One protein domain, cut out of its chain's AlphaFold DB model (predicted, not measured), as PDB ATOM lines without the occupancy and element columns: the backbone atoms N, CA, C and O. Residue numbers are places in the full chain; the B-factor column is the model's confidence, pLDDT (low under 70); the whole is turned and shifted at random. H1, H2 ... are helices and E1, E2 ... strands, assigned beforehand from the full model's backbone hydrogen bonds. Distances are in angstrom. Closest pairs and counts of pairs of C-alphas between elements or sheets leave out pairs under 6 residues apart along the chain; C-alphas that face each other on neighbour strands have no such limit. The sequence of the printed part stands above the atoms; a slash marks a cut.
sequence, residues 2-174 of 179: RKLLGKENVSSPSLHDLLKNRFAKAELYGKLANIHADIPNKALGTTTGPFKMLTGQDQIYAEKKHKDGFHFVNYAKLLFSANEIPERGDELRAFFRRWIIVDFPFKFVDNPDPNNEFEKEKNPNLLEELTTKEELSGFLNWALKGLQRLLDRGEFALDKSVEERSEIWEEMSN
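What this domain is: This is residues 2 to 174 of the 179 residues of the protein "SF3 helicase domain-containing protein" of candidate division MSBL1 archaeon SCGC-AAA261D19 (UniProt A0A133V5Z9). The hairpin E2 and E3, with H3 and H4 on it, makes one end; the short parallel pair E1 and E4 sits in the middle, and a long link reaches the small parallel pair E5 and E6 at the far end. The long helix H6 slants past E1 and E4 on one side, residues 150 to 155 sticking out, and H7 is apart from the other named elements. The printed part has 173 residues, with H1 H2 H3 E1 H4 E2 E3 E4 E5 E6 H5 H6 H7 along the chain, seven helices and six strands, and three sheets of two strands. The class is mixed, helices and strands, with under half of the residues, 84, in named elements. It is only just compact, close to loose, with a radius of gyration of the C-alphas of 18.3 A and spans of 56 by 40 by 37 A.

How they stand to each other: Start at E2, residues 59 to 63, and E3, residues 69 to 73: this antiparallel hairpin has N 60 and O 72 within hydrogen-bond range, 2.8 A. H3, residues 22 to 26, brings C-alpha Ala 26 within 5.0 A of Ala 62 of E2, the closest pair. H4, residues 48 to 55, only just touches H2, residues 15 to 20, with 3 pairs of C-alphas within 8 A, closest Leu 19 and Pro 50, 5.5 A, opposite ways at a steep tilt of 58 degrees. H2 and H3 touch only at the corner, closest C-alphas Leu 18 and Lys 25, 5.5 A. Look next at E1, residues 33 to 36, and E4, residues 77 to 80, parallel at 13 degrees, N 34 and O 77 at 2.8 A. E5, residues 107 to 109, and E6, residues 119 to 121, are parallel, N 120 and O 107 at 2.8 A. H6, residues 133 to 153, is close but not clearly touching to H1, residues 2 to 5, closest C-alphas Leu 136 and Leu 4, 6.3 A, and to H5, residues 126 to 129, closest Glu 135 and Glu 129, 7.8 A. H7, residues 162 to 173, and H6 are apart. Every O i to N i+4 pair is within range in H2, H4, H6 and H7; H3 has 0 of 1, and 1 of 2 at i+3; H1 and H5 are too short for such a pair.

Where its parts are: Find C-alpha 2 at (144.693, 212.463, 116.039), where H1 begins. H6 runs 30.2 A from C-alpha 133 at (151.102, 220.881, 107.900). H7 measures 16.2 A, ending at C-alpha 173 at (142.994, 209.985, 143.473). E2 measures 13.5 A, E3 13.7 A and H4 10.6 A.

The domain as a whole: The C-alphas farthest apart, Asp 68 and Asn 115, are 59.6 A apart. The printed part has no cut; E1 to H4 and E4 to E5 are long links. pLDDT is under 70 at residues 45 to 48 and 88 to 92.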
ATOM      1  N   ARG A   2     145.651 213.032 117.023       89.19
ATOM      2  CA  ARG A   2     144.693 212.463 116.039       89.19
ATOM      3  C   ARG A   2     144.925 212.939 114.597       89.19
ATOM      4  O   ARG A   2     144.825 212.144 113.675       89.19
ATOM      5  N   LYS A   3     145.263 214.220 114.418       91.19
ATOM      6  CA  LYS A   3     145.628 214.801 113.112       91.19
ATOM      7  C   LYS A   3     146.927 214.221 112.537       91.19
ATOM      8  O   LYS A   3     147.016 214.066 111.332       91.19
ATOM      9  N   LEU A   4     147.885 213.880 113.401       91.69
ATOM     10  CA  LEU A   4     149.169 213.291 113.014       91.69
ATOM     11  C   LEU A   4     149.024 211.817 112.619       91.69
ATOM     12  O   LEU A   4     149.574 211.392 111.615       91.69
ATOM     13  N   LEU A   5     148.306 211.041 113.434       93.06
ATOM     14  CA  LEU A   5     148.177 209.597 113.245       93.06
ATOM     15  C   LEU A   5     147.113 209.223 112.211       93.06
ATOM     16  O   LEU A   5     147.161 208.119 111.695       93.06
ATOM     17  N   GLY A   6     146.149 210.099 111.923       93.69
ATOM     18  CA  GLY A   6     144.981 209.749 111.116       93.69
ATOM     19  C   GLY A   6     143.888 209.061 111.942       93.69
ATOM     20  O   GLY A   6     144.132 208.463 112.993       93.69
ATOM     21  N   LYS A   7     142.632 209.189 111.498       92.19
ATOM     22  CA  LYS A   7     141.458 208.690 112.247       92.19
ATOM     23  C   LYS A   7     141.414 207.161 112.268       92.19
ATOM     24  O   LYS A   7     140.982 206.555 113.243       92.19
ATOM     25  N   GLU A   8     141.882 206.541 111.201       94.69
ATOM     26  CA  GLU A   8     141.977 205.104 110.995       94.69
ATOM     27  C   GLU A   8     142.975 204.425 111.940       94.69
ATOM     28  O   GLU A   8     142.755 203.269 112.296       94.69
ATOM     29  N   ASN A   9     143.981 205.150 112.441       96.56
ATOM     30  CA  ASN A   9     145.013 204.613 113.335       96.56
ATOM     31  C   ASN A   9     144.757 204.892 114.821       96.56
ATOM     32  O   ASN A   9     145.561 204.495 115.669       96.56
ATOM     33  N   VAL A  10     143.651 205.566 115.153       96.81
ATOM     34  CA  VAL A  10     143.295 205.909 116.533       96.81
ATOM     35  C   VAL A  10     141.954 205.285 116.927       96.81
ATOM     36  O   VAL A  10     141.019 205.237 116.128       96.81
ATOM     37  N   SER A  11     141.858 204.815 118.168       96.19
ATOM     38  CA  SER A  11     140.608 204.439 118.841       96.19
ATOM     39  C   SER A  11     140.350 205.341 120.049       96.19
ATOM     40  O   SER A  11     141.198 206.156 120.429       96.19
ATOM     41  N   SER A  12     139.165 205.233 120.646       95.75
ATOM     42  CA  SER A  12     138.822 205.986 121.854       95.75
ATOM     43  C   SER A  12     137.947 205.278 122.901       95.75
ATOM     44  O   SER A  12     137.254 206.001 123.617       95.75
ATOM     45  N   PRO A  13     137.908 203.938 123.056       94.25
ATOM     46  CA  PRO A  13     137.282 203.345 124.237       94.25
ATOM     47  C   PRO A  13     137.943 203.813 125.546       94.25
ATOM     48  O   PRO A  13     139.156 204.057 125.608       94.25
ATOM     49  N   SER A  14     137.122 203.916 126.594       92.25
ATOM     50  CA  SER A  14     137.562 204.258 127.949       92.25
ATOM     51  C   SER A  14     138.418 203.143 128.554       92.25
ATOM     52  O   SER A  14     138.349 201.983 128.132       92.25
ATOM     53  N   LEU A  15     139.212 203.465 129.581       90.25
ATOM     54  CA  LEU A  15     139.966 202.443 130.308       90.25
ATOM     55  C   LEU A  15     139.021 201.393 130.917       90.25
ATOM     56  O   LEU A  15     139.262 200.197 130.776       90.25
ATOM     57  N   HIS A  16     137.910 201.811 131.530       88.25
ATOM     58  CA  HIS A  16     136.928 200.896 132.120       88.25
ATOM     59  C   HIS A  16     136.308 199.948 131.091       88.25
ATOM     60  O   HIS A  16     136.168 198.754 131.374       88.25
ATOM     61  N   ASP A  17     135.984 200.446 129.897       91.00
ATOM     62  CA  ASP A  17     135.450 199.622 128.812       91.00
ATOM     63  C   ASP A  17     136.490 198.634 128.301       91.00
ATOM     64  O   ASP A  17     136.187 197.457 128.138       91.00
ATOM     65  N   LEU A  18     137.737 199.061 128.111       91.56
ATOM     66  CA  LEU A  18     138.808 198.156 127.690       91.56
ATOM     67  C   LEU A  18     139.037 197.015 128.691       91.56
ATOM     68  O   LEU A  18     139.363 195.893 128.294       91.56
ATOM     69  N   LEU A  19     138.832 197.271 129.984       88.50
ATOM     70  CA  LEU A  19     139.005 196.271 131.036       88.50
ATOM     71  C   LEU A  19     137.828 195.287 131.126       88.50
ATOM     72  O   LEU A  19     138.053 194.112 131.420       88.50
ATOM     73  N   LYS A  20     136.592 195.732 130.855       86.44
ATOM     74  CA  LYS A  20     135.361 194.954 131.122       86.44
ATOM     75  C   LYS A  20     134.601 194.509 129.869       86.44
ATOM     76  O   LYS A  20     133.939 193.475 129.890       86.44
ATOM     77  N   ASN A  21     134.687 195.260 128.778       88.44
ATOM     78  CA  ASN A  21     133.896 195.069 127.571       88.44
ATOM     79  C   ASN A  21     134.728 194.415 126.454       88.44
ATOM     80  O   ASN A  21     135.625 195.014 125.861       88.44
ATOM     81  N   ARG A  22     134.388 193.166 126.116       81.12
ATOM     82  CA  ARG A  22     135.047 192.400 125.043       81.12
ATOM     83  C   ARG A  22     134.882 193.003 123.643       81.12
ATOM     84  O   ARG A  22     135.732 192.760 122.793       81.12
ATOM     85  N   PHE A  23     133.842 193.812 123.422       90.44
ATOM     86  CA  PHE A  23     133.636 194.527 122.162       90.44
ATOM     87  C   PHE A  23     134.534 195.763 122.054       90.44
ATOM     88  O   PHE A  23     135.073 196.032 120.986       90.44
ATOM     89  N   ALA A  24     134.769 196.469 123.166       92.81
ATOM     90  CA  ALA A  24     135.645 197.643 123.190       92.81
ATOM     91  C   ALA A  24     137.094 197.281 122.828       92.81
ATOM     92  O   ALA A  24     137.769 198.021 122.118       92.81
ATOM     93  N   LYS A  25     137.562 196.095 123.241       93.31
ATOM     94  CA  LYS A  25     138.895 195.588 122.869       93.31
ATOM     95  C   LYS A  25     139.067 195.445 121.359       93.31
ATOM     96  O   LYS A  25     140.160 195.689 120.858       93.31
ATOM     97  N   ALA A  26     138.010 195.096 120.621       94.50
ATOM     98  CA  ALA A  26     138.087 194.933 119.171       94.50
ATOM     99  C   ALA A  26     138.417 196.248 118.449       94.50
ATOM    100  O   ALA A  26     138.933 196.208 117.333       94.50
ATOM    101  N   GLU A  27     138.156 197.402 119.075       94.75
ATOM    102  CA  GLU A  27     138.510 198.709 118.518       94.75
ATOM    103  C   GLU A  27     140.014 198.972 118.495       94.75
ATOM    104  O   GLU A  27     140.452 199.783 117.686       94.75
ATOM    105  N   LEU A  28     140.805 198.278 119.324       95.62
ATOM    106  CA  LEU A  28     142.269 198.383 119.327       95.62
ATOM    107  C   LEU A  28     142.920 197.626 118.163       95.62
ATOM    108  O   LEU A  28     144.099 197.832 117.874       95.62
ATOM    109  N   TYR A  29     142.175 196.742 117.490       95.00
ATOM    110  CA  TYR A  29     142.719 195.952 116.396       95.00
ATOM    111  C   TYR A  29     143.179 196.855 115.249       95.00
ATOM    112  O   TYR A  29     142.375 197.559 114.634       95.00
ATOM    113  N   GLY A  30     144.479 196.811 114.953       94.81
ATOM    114  CA  GLY A  30     145.078 197.609 113.886       94.81
ATOM    115  C   GLY A  30     145.351 199.074 114.253       94.81
ATOM    116  O   GLY A  30     145.584 199.874 113.353       94.81
ATOM    117  N   LYS A  31     145.270 199.463 115.535       96.56
ATOM    118  CA  LYS A  31     145.432 200.862 115.968       96.56
ATOM    119  C   LYS A  31     146.818 201.143 116.525       96.56
ATOM    120  O   LYS A  31     147.367 200.349 117.278       96.56
ATOM    121  N   LEU A  32     147.342 202.331 116.228       96.06
ATOM    122  CA  LEU A  32     148.601 202.830 116.787       96.06
ATOM    123  C   LEU A  32     148.407 203.441 118.179       96.06
ATOM    124  O   LEU A  32     149.293 203.346 119.029       96.06
ATOM    125  N   ALA A  33     147.253 204.065 118.429       96.69
ATOM    126  CA  ALA A  33     146.957 204.691 119.712       96.69
ATOM    127  C   ALA A  33     145.483 204.570 120.106       96.69
ATOM    128  O   ALA A  33     144.587 204.733 119.281       96.69
ATOM    129  N   ASN A  34     145.239 204.381 121.397       96.81
ATOM    130  CA  ASN A  34     143.958 204.658 122.023       96.81
ATOM    131  C   ASN A  34     144.056 206.008 122.723       96.81
ATOM    132  O   ASN A  34     144.902 206.163 123.595       96.81
ATOM    133  N   ILE A  35     143.217 206.972 122.357       95.56
ATOM    134  CA  ILE A  35     143.194 208.289 122.999       95.56
ATOM    135  C   ILE A  35     141.796 208.493 123.557       95.56
ATOM    136  O   ILE A  35     140.842 208.640 122.790       95.56
ATOM    137  N   HIS A  36     141.672 208.515 124.877       93.88
ATOM    138  CA  HIS A  36     140.407 208.778 125.552       93.88
ATOM    139  C   HIS A  36     140.579 209.941 126.523       93.88
ATOM    140  O   HIS A  36     141.551 209.992 127.273       93.88
ATOM    141  N   ALA A  37     139.662 210.898 126.451       88.31
ATOM    142  CA  ALA A  37     139.661 212.028 127.359       88.31
ATOM    143  C   ALA A  37     138.813 211.685 128.582       88.31
ATOM    144  O   ALA A  37     137.774 211.052 128.421       88.31
ATOM    145  N   ASP A  38     139.252 212.142 129.747       80.75
ATOM    146  CA  ASP A  38     138.479 212.148 130.991       80.75
ATOM    147  C   ASP A  38     138.111 210.749 131.521       80.75
ATOM    148  O   ASP A  38     136.977 210.279 131.427       80.75
ATOM    149  N   ILE A  39     139.097 210.045 132.087       82.31
ATOM    150  CA  ILE A  39     138.810 208.835 132.867       82.31
ATOM    151  C   ILE A  39     138.067 209.239 134.152       82.31
ATOM    152  O   ILE A  39     138.576 210.079 134.890       82.31
ATOM    153  N   PRO A  40     136.933 208.593 134.483       75.06
ATOM    154  CA  PRO A  40     136.226 208.871 135.725       75.06
ATOM    155  C   PRO A  40     136.997 208.356 136.946       75.06
ATOM    156  O   PRO A  40     137.588 207.269 136.899       75.06
ATOM    157  N   ASN A  41     136.870 209.063 138.075       73.06
ATOM    158  CA  ASN A  41     137.303 208.599 139.395       73.06
ATOM    159  C   ASN A  41     136.394 207.466 139.904       73.06
ATOM    160  O   ASN A  41     135.568 207.610 140.800       73.06
ATOM    161  N   LYS A  42     136.473 206.320 139.234       76.12
ATOM    162  CA  LYS A  42     135.763 205.100 139.594       76.12
ATOM    163  C   LYS A  42     136.777 203.987 139.669       76.12
ATOM    164  O   LYS A  42     137.447 203.726 138.669       76.12
ATOM    165  N   ALA A  43     136.815 203.287 140.798       71.69
ATOM    166  CA  ALA A  43     137.714 202.163 141.007       71.69
ATOM    167  C   ALA A  43     137.757 201.228 139.785       71.69
ATOM    168  O   ALA A  43     136.729 200.768 139.260       71.69
ATOM    169  N   LEU A  44     138.975 200.931 139.331       73.62
ATOM    170  CA  LEU A  44     139.210 199.985 138.236       73.62
ATOM    171  C   LEU A  44     138.904 198.535 138.671       73.62
ATOM    172  O   LEU A  44     138.720 197.656 137.824       73.62
ATOM    173  N   GLY A  45     138.747 198.298 139.980       65.44
ATOM    174  CA  GLY A  45     138.496 196.988 140.584       65.44
ATOM    175  C   GLY A  45     139.693 196.041 140.449       65.44
ATOM    176  O   GLY A  45     140.792 196.451 140.082       65.44
ATOM    177  N   THR A  46     139.475 194.743 140.674       60.81
ATOM    178  CA  THR A  46     140.480 193.663 140.562       60.81
ATOM    179  C   THR A  46     140.802 193.262 139.108       60.81
ATOM    180  O   THR A  46     140.986 192.093 138.780       60.81
ATOM    181  N   THR A  47     140.874 194.222 138.180       63.34
ATOM    182  CA  THR A  47     141.018 193.972 136.727       63.34
ATOM    183  C   THR A  47     142.471 193.992 136.227       63.34
ATOM    184  O   THR A  47     142.778 194.438 135.119       63.34
ATOM    185  N   THR A  48     143.397 193.449 137.018       68.56
ATOM    186  CA  THR A  48     144.839 193.469 136.709       68.56
ATOM    187  C   THR A  48     145.203 192.586 135.525       68.56
ATOM    188  O   THR A  48     146.090 192.941 134.751       68.56
ATOM    189  N   GLY A  49     144.499 191.467 135.337       80.44
ATOM    190  CA  GLY A  49     144.693 190.559 134.204       80.44
ATOM    191  C   GLY A  49     144.481 191.255 132.852       80.44
ATOM    192  O   GLY A  49     145.438 191.375 132.086       80.44
ATOM    193  N   PRO A  50     143.271 191.777 132.561       84.44
ATOM    194  CA  PRO A  50     143.004 192.531 131.337       84.44
ATOM    195  C   PRO A  50     143.970 193.693 131.107       84.44
ATOM    196  O   PRO A  50     144.451 193.860 129.989       84.44
ATOM    197  N   PHE A  51     144.310 194.452 132.151       86.81
ATOM    198  CA  PHE A  51     145.264 195.554 132.038       86.81
ATOM    199  C   PHE A  51     146.670 195.081 131.635       86.81
ATOM    200  O   PHE A  51     147.286 195.656 130.735       86.81
ATOM    201  N   LYS A  52     147.175 194.009 132.265       85.56
ATOM    202  CA  LYS A  52     148.475 193.406 131.930       85.56
ATOM    203  C   LYS A  52     148.499 192.937 130.480       85.56
ATOM    204  O   LYS A  52     149.449 193.270 129.787       85.56
ATOM    205  N   MET A  53     147.441 192.270 130.019       88.50
ATOM    206  CA  MET A  53     147.346 191.802 128.634       88.50
ATOM    207  C   MET A  53     147.323 192.961 127.626       88.50
ATOM    208  O   MET A  53     148.024 192.930 126.619       88.50
ATOM    209  N   LEU A  54     146.565 194.026 127.916       90.38
ATOM    210  CA  LEU A  54     146.474 195.209 127.050       90.38
ATOM    211  C   LEU A  54     147.810 195.950 126.904       90.38
ATOM    212  O   LEU A  54     148.048 196.592 125.887       90.38
ATOM    213  N   THR A  55     148.673 195.889 127.913       89.06
ATOM    214  CA  THR A  55     149.934 196.649 127.972       89.06
ATOM    215  C   THR A  55     151.179 195.785 127.754       89.06
ATOM    216  O   THR A  55     152.261 196.323 127.534       89.06
ATOM    217  N   GLY A  56     151.045 194.460 127.839       83.88
ATOM    218  CA  GLY A  56     152.140 193.489 127.850       83.88
ATOM    219  C   GLY A  56     152.561 192.955 126.485       83.88
ATOM    220  O   GLY A  56     153.481 192.151 126.441       83.88
ATOM    221  N   GLN A  57     151.927 193.400 125.391       80.31
ATOM    222  CA  GLN A  57     152.062 192.795 124.052       80.31
ATOM    223  C   GLN A  57     151.641 191.315 124.014       80.31
ATOM    224  O   GLN A  57     152.089 190.550 123.162       80.31
ATOM    225  N   ASP A  58     150.745 190.920 124.918       86.00
ATOM    226  CA  ASP A  58     150.150 189.589 124.914       86.00
ATOM    227  C   ASP A  58     149.050 189.490 123.846       86.00
ATOM    228  O   ASP A  58     148.431 190.482 123.440       86.00
ATOM    229  N   GLN A  59     148.771 188.263 123.408       90.31
ATOM    230  CA  GLN A  59     147.633 187.985 122.542       90.31
ATOM    231  C   GLN A  59     146.329 188.164 123.329       90.31
ATOM    232  O   GLN A  59     146.084 187.486 124.327       90.31
ATOM    233  N   ILE A  60     145.459 189.049 122.853       91.94
ATOM    234  CA  ILE A  60     144.151 189.317 123.444       91.94
ATOM    235  C   ILE A  60     143.033 188.801 122.554       91.94
ATOM    236  O   ILE A  60     143.109 188.862 121.330       91.94
ATOM    237  N   TYR A  61     141.985 188.284 123.189       92.06
ATOM    238  CA  TYR A  61     140.741 187.915 122.526       92.06
ATOM    239  C   TYR A  61     139.776 189.101 122.523       92.06
ATOM    240  O   TYR A  61     139.593 189.769 123.551       92.06
ATOM    241  N   ALA A  62     139.142 189.343 121.381       92.81
ATOM    242  CA  ALA A  62     138.104 190.346 121.228       92.81
ATOM    243  C   ALA A  62     136.985 189.854 120.312       92.81
ATOM    244  O   ALA A  62     137.178 188.983 119.466       92.81
ATOM    245  N   GLU A  63     135.811 190.457 120.463       93.19
ATOM    246  CA  GLU A  63     134.639 190.143 119.652       93.19
ATOM    247  C   GLU A  63     134.188 191.385 118.892       93.19
ATOM    248  O   GLU A  63     134.104 192.474 119.456       93.19
ATOM    249  N   LYS A  64     133.841 191.228 117.614       90.06
ATOM    250  CA  LYS A  64     133.024 192.225 116.915       90.06
ATOM    251  C   LYS A  64     131.566 191.828 117.082       90.06
ATOM    252  O   LYS A  64     131.219 190.660 116.942       90.06
ATOM    253  N   LYS A  65     130.700 192.794 117.389       88.88
ATOM    254  CA  LYS A  65     129.271 192.527 117.590       88.88
ATOM    255  C   LYS A  65     128.698 191.800 116.364       88.88
ATOM    256  O   LYS A  65     128.888 192.265 115.241       88.88
ATOM    257  N   HIS A  66     128.014 190.680 116.598       88.38
ATOM    258  CA  HIS A  66     127.440 189.809 115.558       88.38
ATOM    259  C   HIS A  66     128.460 189.176 114.590       88.38
ATOM    260  O   HIS A  66     128.105 188.841 113.463       88.38
ATOM    261  N   LYS A  67     129.722 189.028 115.002       90.31
ATOM    262  CA  LYS A  67     130.769 188.335 114.243       90.31
ATOM    263  C   LYS A  67     131.543 187.394 115.158       90.31
ATOM    264  O   LYS A  67     131.467 187.519 116.380       90.31
ATOM    265  N   ASP A  68     132.321 186.509 114.549       91.31
ATOM    266  CA  ASP A  68     133.223 185.633 115.284       91.31
ATOM    267  C   ASP A  68     134.270 186.438 116.058       91.31
ATOM    268  O   ASP A  68     134.717 187.520 115.643       91.31
ATOM    269  N   GLY A  69     134.643 185.900 117.214       93.31
ATOM    270  CA  GLY A  69     135.765 186.411 117.973       93.31
ATOM    271  C   GLY A  69     137.083 186.138 117.266       93.31
ATOM    272  O   GLY A  69     137.217 185.215 116.465       93.31
ATOM    273  N   PHE A  70     138.073 186.959 117.570       95.12
ATOM    274  CA  PHE A  70     139.401 186.831 117.002       95.12
ATOM    275  C   PHE A  70     140.448 187.204 118.040       95.12
ATOM    276  O   PHE A  70     140.185 187.911 119.018       95.12
ATOM    277  N   HIS A  71     141.657 186.720 117.801       94.19
ATOM    278  CA  HIS A  71     142.811 187.062 118.604       94.19
ATOM    279  C   HIS A  71     143.706 188.051 117.872       94.19
ATOM    280  O   HIS A  71     143.853 187.984 116.653       94.19
ATOM    281  N   PHE A  72     144.339 188.944 118.623       94.88
ATOM    282  CA  PHE A  72     145.368 189.830 118.095       94.88
ATOM    283  C   PHE A  72     146.329 190.275 119.193       94.88
ATOM    284  O   PHE A  72     146.006 190.201 120.375       94.88
ATOM    285  N   VAL A  73     147.502 190.765 118.801       94.38
ATOM    286  CA  VAL A  73     148.452 191.397 119.722       94.38
ATOM    287  C   VAL A  73     148.188 192.896 119.741       94.38
ATOM    288  O   VAL A  73     148.224 193.548 118.693       94.38
ATOM    289  N   ASN A  74     147.917 193.456 120.922       94.88
ATOM    290  CA  ASN A  74     147.752 194.898 121.045       94.88
ATOM    291  C   ASN A  74     149.112 195.605 121.006       94.88
ATOM    292  O   ASN A  74     149.944 195.415 121.892       94.88
ATOM    293  N   TYR A  75     149.293 196.483 120.024       93.25
ATOM    294  CA  TYR A  75     150.422 197.413 119.960       93.25
ATOM    295  C   TYR A  75     150.000 198.875 120.152       93.25
ATOM    296  O   TYR A  75     150.865 199.756 120.207       93.25
ATOM    297  N   ALA A  76     148.698 199.148 120.290       95.25
ATOM    298  CA  ALA A  76     148.197 200.494 120.499       95.25
ATOM    299  C   ALA A  76     148.713 201.048 121.831       95.25
ATOM    300  O   ALA A  76     148.532 200.433 122.888       95.25
ATOM    301  N   LYS A  77     149.319 202.238 121.801       93.38
ATOM    302  CA  LYS A  77     149.649 202.968 123.031       93.38
ATOM    303  C   LYS A  77     148.376 203.549 123.627       93.38
ATOM    304  O   LYS A  77     147.586 204.159 122.912       93.38
ATOM    305  N   LEU A  78     148.167 203.342 124.923       94.44
ATOM    306  CA  LEU A  78     146.974 203.808 125.622       94.44
ATOM    307  C   LEU A  78     147.266 205.163 126.271       94.44
ATOM    308  O   LEU A  78     148.123 205.252 127.146       94.44
ATOM    309  N   LEU A  79     146.587 206.209 125.807       94.44
ATOM    310  CA  LEU A  79     146.705 207.574 126.298       94.44
ATOM    311  C   LEU A  79     145.370 208.007 126.890       94.44
ATOM    312  O   LEU A  79     144.318 207.891 126.252       94.44
ATOM    313  N   PHE A  80     145.450 208.551 128.093       92.06
ATOM    314  CA  PHE A  80     144.295 208.964 128.859       92.06
ATOM    315  C   PHE A  80     144.549 210.323 129.501       92.06
ATOM    316  O   PHE A  80     145.657 210.566 129.977       92.06
ATOM    317  N   SER A  81     143.535 211.187 129.522       91.06
ATOM    318  CA  SER A  81     143.514 212.357 130.403       91.06
ATOM    319  C   SER A  81     142.537 212.119 131.548       91.06
ATOM    320  O   SER A  81     141.588 211.348 131.403       91.06
ATOM    321  N   ALA A  82     142.769 212.766 132.681       85.81
ATOM    322  CA  ALA A  82     141.907 212.678 133.848       85.81
ATOM    323  C   ALA A  82     142.091 213.939 134.696       85.81
ATOM    324  O   ALA A  82     143.218 214.411 134.842       85.81
ATOM    325  N   ASN A  83     141.000 214.469 135.244       80.00
ATOM    326  CA  ASN A  83     141.064 215.519 136.272       80.00
ATOM    327  C   ASN A  83     141.301 214.905 137.663       80.00
ATOM    328  O   ASN A  83     142.053 215.427 138.493       80.00
ATOM    329  N   GLU A  84     140.685 213.746 137.872       76.12
ATOM    330  CA  GLU A  84     140.865 212.857 139.009       76.12
ATOM    331  C   GLU A  84     141.089 211.454 138.462       76.12
ATOM    332  O   GLU A  84     140.377 211.005 137.561       76.12
ATOM    333  N   ILE A  85     142.090 210.758 138.981       80.12
ATOM    334  CA  ILE A  85     142.395 209.405 138.524       80.12
ATOM    335  C   ILE A  85     141.647 208.369 139.373       80.12
ATOM    336  O   ILE A  85     141.337 208.640 140.531       80.12
ATOM    337  N   PRO A  86     141.358 207.173 138.826       77.44
ATOM    338  CA  PRO A  86     140.648 206.129 139.557       77.44
ATOM    339  C   PRO A  86     141.285 205.770 140.899       77.44
ATOM    340  O   PRO A  86     142.500 205.594 140.968       77.44
ATOM    341  N   GLU A  87     140.461 205.521 141.918       73.19
ATOM    342  CA  GLU A  87     140.921 204.916 143.172       73.19
ATOM    343  C   GLU A  87     141.776 203.653 142.953       73.19
ATOM    344  O   GLU A  87     141.533 202.827 142.056       73.19
ATOM    345  N   ARG A  88     142.790 203.520 143.811       68.50
ATOM    346  CA  ARG A  88     143.775 202.436 143.824       68.50
ATOM    347  C   ARG A  88     143.107 201.070 144.046       68.50
ATOM    348  O   ARG A  88     142.274 200.913 144.929       68.50
ATOM    349  N   GLY A  89     143.502 200.068 143.256       64.50
ATOM    350  CA  GLY A  89     143.138 198.658 143.472       64.50
ATOM    351  C   GLY A  89     144.222 197.859 144.213       64.50
ATOM    352  O   GLY A  89     145.318 198.361 144.454       64.50
ATOM    353  N   ASP A  90     143.944 196.584 144.506       60.03
ATOM    354  CA  ASP A  90     144.758 195.722 145.391       60.03
ATOM    355  C   ASP A  90     146.158 195.328 144.859       60.03
ATOM    356  O   ASP A  90     147.016 194.879 145.617       60.03
ATOM    357  N   GLU A  91     146.439 195.470 143.558       61.19
ATOM    358  CA  GLU A  91     147.720 195.048 142.961       61.19
ATOM    359  C   GLU A  91     148.664 196.223 142.667       61.19
ATOM    360  O   GLU A  91     148.465 197.005 141.737       61.19
ATOM    361  N   LEU A  92     149.775 196.273 143.404       68.56
ATOM    362  CA  LEU A  92     150.539 197.512 143.579       68.56
ATOM    363  C   LEU A  92     151.765 197.692 142.688       68.56
ATOM    364  O   LEU A  92     152.208 198.810 142.485       68.56
ATOM    365  N   ARG A  93     152.369 196.634 142.142       74.38
ATOM    366  CA  ARG A  93     153.630 196.810 141.387       74.38
ATOM    367  C   ARG A  93     153.466 196.620 139.893       74.38
ATOM    368  O   ARG A  93     153.997 197.380 139.086       74.38
ATOM    369  N   ALA A  94     152.730 195.585 139.498       76.69
ATOM    370  CA  ALA A  94     152.537 195.276 138.088       76.69
ATOM    371  C   ALA A  94     151.672 196.318 137.372       76.69
ATOM    372  O   ALA A  94     151.893 196.556 136.187       76.69
ATOM    373  N   PHE A  95     150.736 196.939 138.083       80.88
ATOM    374  CA  PHE A  95     149.924 198.027 137.565       80.88
ATOM    375  C   PHE A  95     150.765 199.298 137.378       80.88
ATOM    376  O   PHE A  95     150.959 199.753 136.253       80.88
ATOM    377  N   PHE A  96     151.365 199.802 138.457       81.69
ATOM    378  CA  PHE A  96     152.050 201.097 138.481       81.69
ATOM    379  C   PHE A  96     153.310 201.174 137.611       81.69
ATOM    380  O   PHE A  96     153.560 202.207 136.992       81.69
ATOM    381  N   ARG A  97     154.047 200.067 137.425       82.50
ATOM    382  CA  ARG A  97     155.216 200.057 136.521       82.50
ATOM    383  C   ARG A  97     154.882 200.339 135.048       82.50
ATOM    384  O   ARG A  97     155.787 200.621 134.271       82.50
ATOM    385  N   ARG A  98     153.609 200.212 134.650       85.44
ATOM    386  CA  ARG A  98     153.123 200.416 133.271       85.44
ATOM    387  C   ARG A  98     152.560 201.816 133.031       85.44
ATOM    388  O   ARG A  98     152.274 202.153 131.887       85.44
ATOM    389  N   TRP A  99     152.391 202.608 134.088       86.12
ATOM    390  CA  TRP A  99     151.893 203.974 133.993       86.12
ATOM    391  C   TRP A  99     153.032 204.959 133.794       86.12
ATOM    392  O   TRP A  99     154.073 204.852 134.436       86.12
ATOM    393  N   ILE A 100     152.801 205.933 132.921       88.50
ATOM    394  CA  ILE A 100     153.595 207.153 132.812       88.50
ATOM    395  C   ILE A 100     152.623 208.279 133.137       88.50
ATOM    396  O   ILE A 100     151.660 208.482 132.399       88.50
ATOM    397  N   ILE A 101     152.835 208.943 134.271       86.25
ATOM    398  CA  ILE A 101     151.965 210.018 134.751       86.25
ATOM    399  C   ILE A 101     152.636 211.337 134.395       86.25
ATOM    400  O   ILE A 101     153.746 211.612 134.851       86.25
ATOM    401  N   VAL A 102     151.960 212.133 133.571       87.44
ATOM    402  CA  VAL A 102     152.389 213.481 133.200       87.44
ATOM    403  C   VAL A 102     151.407 214.452 133.832       87.44
ATOM    404  O   VAL A 102     150.224 214.425 133.496       87.44
ATOM    405  N   ASP A 103     151.906 215.264 134.756       86.25
ATOM    406  CA  ASP A 103     151.119 216.316 135.384       86.25
ATOM    407  C   ASP A 103     151.121 217.578 134.512       86.25
ATOM    408  O   ASP A 103     152.145 217.947 133.929       86.25
ATOM    409  N   PHE A 104     149.962 218.221 134.411       88.88
ATOM    410  CA  PHE A 104     149.766 219.468 133.678       88.88
ATOM    411  C   PHE A 104     149.363 220.550 134.687       88.88
ATOM    412  O   PHE A 104     148.169 220.762 134.900       88.88
ATOM    413  N   PRO A 105     150.333 221.246 135.308       88.69
ATOM    414  CA  PRO A 105     150.061 222.138 136.438       88.69
ATOM    415  C   PRO A 105     149.395 223.456 136.019       88.69
ATOM    416  O   PRO A 105     148.845 224.169 136.856       88.69
ATOM    417  N   PHE A 106     149.451 223.801 134.729       92.12
ATOM    418  CA  PHE A 106     148.966 225.079 134.226       92.12
ATOM    419  C   PHE A 106     147.473 225.056 133.897       92.12
ATOM    420  O   PHE A 106     146.983 224.156 133.211       92.12
ATOM    421  N   LYS A 107     146.768 226.114 134.301       92.31
ATOM    422  CA  LYS A 107     145.397 226.419 133.886       92.31
ATOM    423  C   LYS A 107     145.417 227.536 132.849       92.31
ATOM    424  O   LYS A 107     146.058 228.563 133.049       92.31
ATOM    425  N   PHE A 108     144.690 227.343 131.754       93.44
ATOM    426  CA  PHE A 108     144.578 228.329 130.681       93.44
ATOM    427  C   PHE A 108     143.233 229.054 130.791       93.44
ATOM    428  O   PHE A 108     142.185 228.441 130.583       93.44
ATOM    429  N   VAL A 109     143.263 230.339 131.142       95.38
ATOM    430  CA  VAL A 109     142.088 231.169 131.459       95.38
ATOM    431  C   VAL A 109     142.102 232.474 130.664       95.38
ATOM    432  O   VAL A 109     143.136 232.878 130.141       95.38
ATOM    433  N   ASP A 110     140.948 233.132 130.541       95.50
ATOM    434  CA  ASP A 110     140.841 234.395 129.793       95.50
ATOM    435  C   ASP A 110     141.526 235.571 130.514       95.50
ATOM    436  O   ASP A 110     142.072 236.448 129.861       95.50
ATOM    437  N   ASN A 111     141.532 235.580 131.852       95.44
ATOM    438  CA  ASN A 111     142.157 236.623 132.672       95.44
ATOM    439  C   ASN A 111     142.990 235.966 133.787       95.44
ATOM    440  O   ASN A 111     142.441 235.726 134.863       95.44
ATOM    441  N   PRO A 112     144.262 235.607 133.536       95.38
ATOM    442  CA  PRO A 112     145.109 234.982 134.549       95.38
ATOM    443  C   PRO A 112     145.436 235.964 135.681       95.38
ATOM    444  O   PRO A 112     145.723 237.134 135.417       95.38
ATOM    445  N   ASP A 113     145.428 235.499 136.932       95.50
ATOM    446  CA  ASP A 113     145.924 236.289 138.065       95.50
ATOM    447  C   ASP A 113     147.440 236.530 137.906       95.50
ATOM    448  O   ASP A 113     148.208 235.565 137.874       95.50
ATOM    449  N   PRO A 114     147.914 237.793 137.848       93.06
ATOM    450  CA  PRO A 114     149.342 238.103 137.754       93.06
ATOM    451  C   PRO A 114     150.193 237.522 138.892       93.06
ATOM    452  O   PRO A 114     151.409 237.404 138.740       93.06
ATOM    453  N   ASN A 115     149.578 237.175 140.027       96.06
ATOM    454  CA  ASN A 115     150.244 236.572 141.180       96.06
ATOM    455  C   ASN A 115     150.186 235.034 141.182       96.06
ATOM    456  O   ASN A 115     150.808 234.413 142.043       96.06
ATOM    457  N   ASN A 116     149.464 234.412 140.246       94.94
ATOM    458  CA  ASN A 116     149.368 232.962 140.126       94.94
ATOM    459  C   ASN A 116     150.194 232.461 138.933       94.94
ATOM    460  O   ASN A 116     149.754 232.494 137.785       94.94
ATOM    461  N   GLU A 117     151.396 231.935 139.192       94.81
ATOM    462  CA  GLU A 117     152.299 231.462 138.131       94.81
ATOM    463  C   GLU A 117     151.750 230.274 137.318       94.81
ATOM    464  O   GLU A 117     152.202 230.031 136.188       94.81
ATOM    465  N   PHE A 118     150.763 229.562 137.872       94.44
ATOM    466  CA  PHE A 118     150.104 228.419 137.249       94.44
ATOM    467  C   PHE A 118     148.952 228.824 136.322       94.44
ATOM    468  O   PHE A 118     148.464 227.988 135.566       94.44
ATOM    469  N   GLU A 119     148.534 230.090 136.322       96.62
ATOM    470  CA  GLU A 119     147.553 230.600 135.369       96.62
ATOM    471  C   GLU A 119     148.245 231.215 134.151       96.62
ATOM    472  O   GLU A 119     149.203 231.985 134.248       96.62
ATOM    473  N   LYS A 120     147.775 230.828 132.967       94.94
ATOM    474  CA  LYS A 120     148.251 231.317 131.672       94.94
ATOM    475  C   LYS A 120     147.069 231.810 130.852       94.94
ATOM    476  O   LYS A 120     145.958 231.307 130.992       94.94
ATOM    477  N   GLU A 121     147.321 232.769 129.971       95.94
ATOM    478  CA  GLU A 121     146.310 233.244 129.030       95.94
ATOM    479  C   GLU A 121     145.932 232.125 128.049       95.94
ATOM    480  O   GLU A 121     146.798 231.421 127.514       95.94
ATOM    481  N   LYS A 122     144.630 231.916 127.831       95.12
ATOM    482  CA  LYS A 122     144.150 230.909 126.880       95.12
ATOM    483  C   LYS A 122     144.334 231.408 125.444       95.12
ATOM    484  O   LYS A 122     143.945 232.520 125.109       95.12
ATOM    485  N   ASN A 123     144.818 230.535 124.562       94.50
ATOM    486  CA  ASN A 123     144.762 230.766 123.118       94.50
ATOM    487  C   ASN A 123     143.615 229.931 122.505       94.50
ATOM    488  O   ASN A 123     143.729 228.703 122.450       94.50
ATOM    489  N   PRO A 124     142.518 230.551 122.021       93.12
ATOM    490  CA  PRO A 124     141.404 229.825 121.408       93.12
ATOM    491  C   PRO A 124     141.773 229.152 120.074       93.12
ATOM    492  O   PRO A 124     141.149 228.159 119.706       93.12
ATOM    493  N   ASN A 125     142.805 229.642 119.382       95.12
ATOM    494  CA  ASN A 125     143.248 229.145 118.076       95.12
ATOM    495  C   ASN A 125     144.376 228.106 118.184       95.12
ATOM    496  O   ASN A 125     144.829 227.574 117.171       95.12
ATOM    497  N   LEU A 126     144.801 227.759 119.406       92.69
ATOM    498  CA  LEU A 126     145.964 226.905 119.666       92.69
ATOM    499  C   LEU A 126     145.929 225.584 118.887       92.69
ATOM    500  O   LEU A 126     146.941 225.133 118.358       92.69
ATOM    501  N   LEU A 127     144.762 224.939 118.807       90.81
ATOM    502  CA  LEU A 127     144.636 223.672 118.085       90.81
ATOM    503  C   LEU A 127     144.829 223.833 116.576       90.81
ATOM    504  O   LEU A 127     145.367 222.925 115.943       90.81
ATOM    505  N   GLU A 128     144.387 224.941 115.992       93.50
ATOM    506  CA  GLU A 128     144.558 225.207 114.562       93.50
ATOM    507  C   GLU A 128     146.024 225.511 114.254       93.50
ATOM    508  O   GLU A 128     146.598 224.894 113.355       93.50
ATOM    509  N   GLU A 129     146.653 226.351 115.077       94.75
ATOM    510  CA  GLU A 129     148.073 226.700 114.983       94.75
ATOM    511  C   GLU A 129     148.972 225.454 115.078       94.75
ATOM    512  O   GLU A 129     149.810 225.224 114.207       94.75
ATOM    513  N   LEU A 130     148.730 224.578 116.062       93.12
ATOM    514  CA  LEU A 130     149.513 223.352 116.279       93.12
ATOM    515  C   LEU A 130     149.236 222.234 115.261       93.12
ATOM    516  O   LEU A 130     149.904 221.195 115.288       93.12
ATOM    517  N   THR A 131     148.216 222.372 114.410       93.88
ATOM    518  CA  THR A 131     147.833 221.323 113.447       93.88
ATOM    519  C   THR A 131     147.968 221.736 111.987       93.88
ATOM    520  O   THR A 131     147.465 221.034 111.103       93.88
ATOM    521  N   THR A 132     148.716 222.812 111.722       95.75
ATOM    522  CA  THR A 132     149.214 223.134 110.378       95.75
ATOM    523  C   THR A 132     150.112 222.012 109.844       95.75
ATOM    524  O   THR A 132     150.624 221.173 110.593       95.75
ATOM    525  N   LYS A 133     150.294 221.946 108.519       94.31
ATOM    526  CA  LYS A 133     151.102 220.881 107.900       94.31
ATOM    527  C   LYS A 133     152.564 220.977 108.329       94.31
ATOM    528  O   LYS A 133     153.214 219.953 108.541       94.31
ATOM    529  N   GLU A 134     153.052 222.199 108.459       96.31
ATOM    530  CA  GLU A 134     154.407 222.548 108.852       96.31
ATOM    531  C   GLU A 134     154.658 222.133 110.306       96.31
ATOM    532  O   GLU A 134     155.595 221.373 110.556       96.31
ATOM    533  N   GLU A 135     153.769 222.501 111.238       96.12
ATOM    534  CA  GLU A 135     153.874 222.108 112.652       96.12
ATOM    535  C   GLU A 135     153.763 220.593 112.840       96.12
ATOM    536  O   GLU A 135     154.557 219.994 113.564       96.12
ATOM    537  N   LEU A 136     152.841 219.923 112.139       95.31
ATOM    538  CA  LEU A 136     152.731 218.460 112.206       95.31
ATOM    539  C   LEU A 136     153.987 217.762 111.666       95.31
ATOM    540  O   LEU A 136     154.411 216.750 112.228       95.31
ATOM    541  N   SER A 137     154.598 218.302 110.608       95.75
ATOM    542  CA  SER A 137     155.859 217.786 110.060       95.75
ATOM    543  C   SER A 137     157.023 218.022 111.026       95.75
ATOM    544  O   SER A 137     157.835 217.123 111.256       95.75
ATOM    545  N   GLY A 138     157.084 219.201 111.650       96.38
ATOM    546  CA  GLY A 138     158.048 219.523 112.703       96.38
ATOM    547  C   GLY A 138     157.911 218.594 113.911       96.38
ATOM    548  O   GLY A 138     158.892 217.986 114.349       96.38
ATOM    549  N   PHE A 139     156.682 218.399 114.388       95.50
ATOM    550  CA  PHE A 139     156.363 217.487 115.478       95.50
ATOM    551  C   PHE A 139     156.736 216.040 115.143       95.50
ATOM    552  O   PHE A 139     157.312 215.352 115.985       95.50
ATOM    553  N   LEU A 140     156.477 215.573 113.916       95.38
ATOM    554  CA  LEU A 140     156.892 214.242 113.468       95.38
ATOM    555  C   LEU A 140     158.413 214.077 113.535       95.38
ATOM    556  O   LEU A 140     158.898 213.098 114.096       95.38
ATOM    557  N   ASN A 141     159.172 215.045 113.021       97.06
ATOM    558  CA  ASN A 141     160.635 215.016 113.081       97.06
ATOM    559  C   ASN A 141     161.146 214.982 114.527       97.06
ATOM    560  O   ASN A 141     162.092 214.259 114.846       97.06
ATOM    561  N   TRP A 142     160.510 215.736 115.423       96.50
ATOM    562  CA  TRP A 142     160.835 215.701 116.846       96.50
ATOM    563  C   TRP A 142     160.497 214.346 117.487       96.50
ATOM    564  O   TRP A 142     161.323 213.785 118.215       96.50
ATOM    565  N   ALA A 143     159.343 213.767 117.150       94.50
ATOM    566  CA  ALA A 143     158.933 212.441 117.599       94.50
ATOM    567  C   ALA A 143     159.882 211.339 117.099       94.50
ATOM    568  O   ALA A 143     160.215 210.447 117.874       94.50
ATOM    569  N   LEU A 144     160.390 211.424 115.863       95.69
ATOM    570  CA  LEU A 144     161.385 210.488 115.319       95.69
ATOM    571  C   LEU A 144     162.710 210.538 116.089       95.69
ATOM    572  O   LEU A 144     163.279 209.495 116.404       95.69
ATOM    573  N   LYS A 145     163.172 211.732 116.485       96.62
ATOM    574  CA  LYS A 145     164.326 211.856 117.394       96.62
ATOM    575  C   LYS A 145     164.041 211.208 118.751       96.62
ATOM    576  O   LYS A 145     164.933 210.612 119.347       96.62
ATOM    577  N   GLY A 146     162.814 211.341 119.256       94.50
ATOM    578  CA  GLY A 146     162.359 210.656 120.468       94.50
ATOM    579  C   GLY A 146     162.344 209.135 120.322       94.50
ATOM    580  O   GLY A 146     162.826 208.437 121.210       94.50
ATOM    581  N   LEU A 147     161.860 208.636 119.184       94.19
ATOM    582  CA  LEU A 147     161.840 207.218 118.848       94.19
ATOM    583  C   LEU A 147     163.253 206.638 118.800       94.19
ATOM    584  O   LEU A 147     163.470 205.587 119.387       94.19
ATOM    585  N   GLN A 148     164.217 207.332 118.188       96.38
ATOM    586  CA  GLN A 148     165.613 206.883 118.187       96.38
ATOM    587  C   GLN A 148     166.132 206.682 119.618       96.38
ATOM    588  O   GLN A 148     166.586 205.597 119.958       96.38
ATOM    589  N   ARG A 149     165.946 207.678 120.500       95.06
ATOM    590  CA  ARG A 149     166.349 207.568 121.916       95.06
ATOM    591  C   ARG A 149     165.652 206.419 122.649       95.06
ATOM    592  O   ARG A 149     166.241 205.827 123.548       95.06
ATOM    593  N   LEU A 150     164.388 206.158 122.317       93.50
ATOM    594  CA  LEU A 150     163.611 205.063 122.891       93.50
ATOM    595  C   LEU A 150     164.158 203.703 122.442       93.50
ATOM    596  O   LEU A 150     164.307 202.812 123.270       93.50
ATOM    597  N   LEU A 151     164.468 203.555 121.152       94.31
ATOM    598  CA  LEU A 151     165.029 202.327 120.589       94.31
ATOM    599  C   LEU A 151     166.431 202.046 121.136       94.31
ATOM    600  O   LEU A 151     166.697 200.915 121.527       94.31
ATOM    601  N   ASP A 152     167.279 203.072 121.239       95.31
ATOM    602  CA  ASP A 152     168.639 202.945 121.781       95.31
ATOM    603  C   ASP A 152     168.629 202.502 123.254       95.31
ATOM    604  O   ASP A 152     169.493 201.743 123.688       95.31
ATOM    605  N   ARG A 153     167.643 202.969 124.034       93.94
ATOM    606  CA  ARG A 153     167.491 202.616 125.454       93.94
ATOM    607  C   ARG A 153     166.761 201.290 125.672       93.94
ATOM    608  O   ARG A 153     166.974 200.644 126.690       93.94
ATOM    609  N   GLY A 154     165.859 200.919 124.766       90.31
ATOM    610  CA  GLY A 154     164.952 199.775 124.911       90.31
ATOM    611  C   GLY A 154     163.748 200.022 125.831       90.31
ATOM    612  O   GLY A 154     162.849 199.185 125.904       90.31
ATOM    613  N   GLU A 155     163.680 201.171 126.503       86.56
ATOM    614  CA  GLU A 155     162.603 201.530 127.427       86.56
ATOM    615  C   GLU A 155     162.342 203.039 127.453       86.56
ATOM    616  O   GLU A 155     163.184 203.853 127.062       86.56
ATOM    617  N   PHE A 156     161.150 203.429 127.913       86.75
ATOM    618  CA  PHE A 156     160.828 204.841 128.100       86.75
ATOM    619  C   PHE A 156     161.717 205.453 129.183       86.75
ATOM    620  O   PHE A 156     162.045 204.811 130.176       86.75
ATOM    621  N   ALA A 157     162.078 206.723 128.999       82.25
ATOM    622  CA  ALA A 157     162.708 207.504 130.050       82.25
ATOM    623  C   ALA A 157     161.684 207.735 131.161       82.25
ATOM    624  O   ALA A 157     160.767 208.539 131.007       82.25
ATOM    625  N   LEU A 158     161.824 206.976 132.235       78.12
ATOM    626  CA  LEU A 158     160.984 207.067 133.409       78.12
ATOM    627  C   LEU A 158     161.741 207.867 134.466       78.12
ATOM    628  O   LEU A 158     162.799 207.444 134.916       78.12
ATOM    629  N   ASP A 159     161.215 209.034 134.813       74.75
ATOM    630  CA  ASP A 159     161.754 209.927 135.842       74.75
ATOM    631  C   ASP A 159     161.431 209.444 137.262       74.75
ATOM    632  O   ASP A 159     162.159 209.759 138.194       74.75
ATOM    633  N   LYS A 160     160.360 208.656 137.402       81.25
ATOM    634  CA  LYS A 160     159.812 208.198 138.683       81.25
ATOM    635  C   LYS A 160     159.889 206.683 138.831       81.25
ATOM    636  O   LYS A 160     159.536 205.945 137.901       81.25
ATOM    637  N   SER A 161     160.277 206.225 140.013       85.06
ATOM    638  CA  SER A 161     160.163 204.847 140.497       85.06
ATOM    639  C   SER A 161     158.705 204.361 140.525       85.06
ATOM    640  O   SER A 161     157.759 205.109 140.263       85.06
ATOM    641  N   VAL A 162     158.498 203.067 140.782       84.44
ATOM    642  CA  VAL A 162     157.135 202.514 140.875       84.44
ATOM    643  C   VAL A 162     156.436 203.034 142.131       84.44
ATOM    644  O   VAL A 162     155.233 203.274 142.109       84.44
ATOM    645  N   GLU A 163     157.214 203.223 143.188       84.19
ATOM    646  CA  GLU A 163     156.821 203.733 144.491       84.19
ATOM    647  C   GLU A 163     156.348 205.189 144.371       84.19
ATOM    648  O   GLU A 163     155.188 205.463 144.668       84.19
ATOM    649  N   GLU A 164     157.150 206.076 143.771       85.88
ATOM    650  CA  GLU A 164     156.766 207.481 143.537       85.88
ATOM    651  C   GLU A 164     155.510 207.603 142.661       85.88
ATOM    652  O   GLU A 164     154.655 208.456 142.886       85.88
ATOM    653  N   ARG A 165     155.343 206.733 141.655       86.00
ATOM    654  CA  ARG A 165     154.103 206.719 140.855       86.00
ATOM    655  C   ARG A 165     152.895 206.280 141.663       86.00
ATOM    656  O   ARG A 165     151.798 206.745 141.376       86.00
ATOM    657  N   SER A 166     153.079 205.356 142.601       83.38
ATOM    658  CA  SER A 166     152.009 204.935 143.500       83.38
ATOM    659  C   SER A 166     151.610 206.074 144.433       83.38
ATOM    660  O   SER A 166     150.418 206.260 144.649       83.38
ATOM    661  N   GLU A 167     152.577 206.832 144.945       84.50
ATOM    662  CA  GLU A 167     152.349 207.991 145.818       84.50
ATOM    663  C   GLU A 167     151.626 209.115 145.072       84.50
ATOM    664  O   GLU A 167     150.544 209.523 145.485       84.50
ATOM    665  N   ILE A 168     152.134 209.517 143.900       83.38
ATOM    666  CA  ILE A 168     151.466 210.506 143.036       83.38
ATOM    667  C   ILE A 168     150.046 210.059 142.714       83.38
ATOM    668  O   ILE A 168     149.120 210.867 142.690       83.38
ATOM    669  N   TRP A 169     149.852 208.768 142.447       84.62
ATOM    670  CA  TRP A 169     148.521 208.275 142.152       84.62
ATOM    671  C   TRP A 169     147.585 208.414 143.355       84.62
ATOM    672  O   TRP A 169     146.431 208.807 143.209       84.62
ATOM    673  N   GLU A 170     148.073 208.100 144.549       81.19
ATOM    674  CA  GLU A 170     147.310 208.228 145.784       81.19
ATOM    675  C   GLU A 170     146.887 209.682 146.027       81.19
ATOM    676  O   GLU A 170     145.693 209.945 146.180       81.19
ATOM    677  N   GLU A 171     147.822 210.626 145.909       81.81
ATOM    678  CA  GLU A 171     147.565 212.069 146.005       81.81
ATOM    679  C   GLU A 171     146.570 212.566 144.947       81.81
ATOM    680  O   GLU A 171     145.691 213.376 145.230       81.81
ATOM    681  N   MET A 172     146.682 212.078 143.709       78.88
ATOM    682  CA  MET A 172     145.808 212.489 142.609       78.88
ATOM    683  C   MET A 172     144.413 211.846 142.652       78.88
ATOM    684  O   MET A 172     143.481 212.392 142.060       78.88
ATOM    685  N   SER A 173     144.273 210.687 143.300       78.06
ATOM    686  CA  SER A 173     142.994 209.985 143.473       78.06
ATOM    687  C   SER A 173     142.207 210.466 144.695       78.06
ATOM    688  O   SER A 173     140.993 210.265 144.753       78.06
ATOM    689  N   ASN A 174     142.881 211.109 145.658       72.62
ATOM    690  CA  ASN A 174     142.277 211.552 146.908       72.62
ATOM    691  C   ASN A 174     141.967 213.063 146.893       72.62
ATOM    692  O   ASN A 174     142.879 213.884 147.014       72.62
TER     693      ASN A 174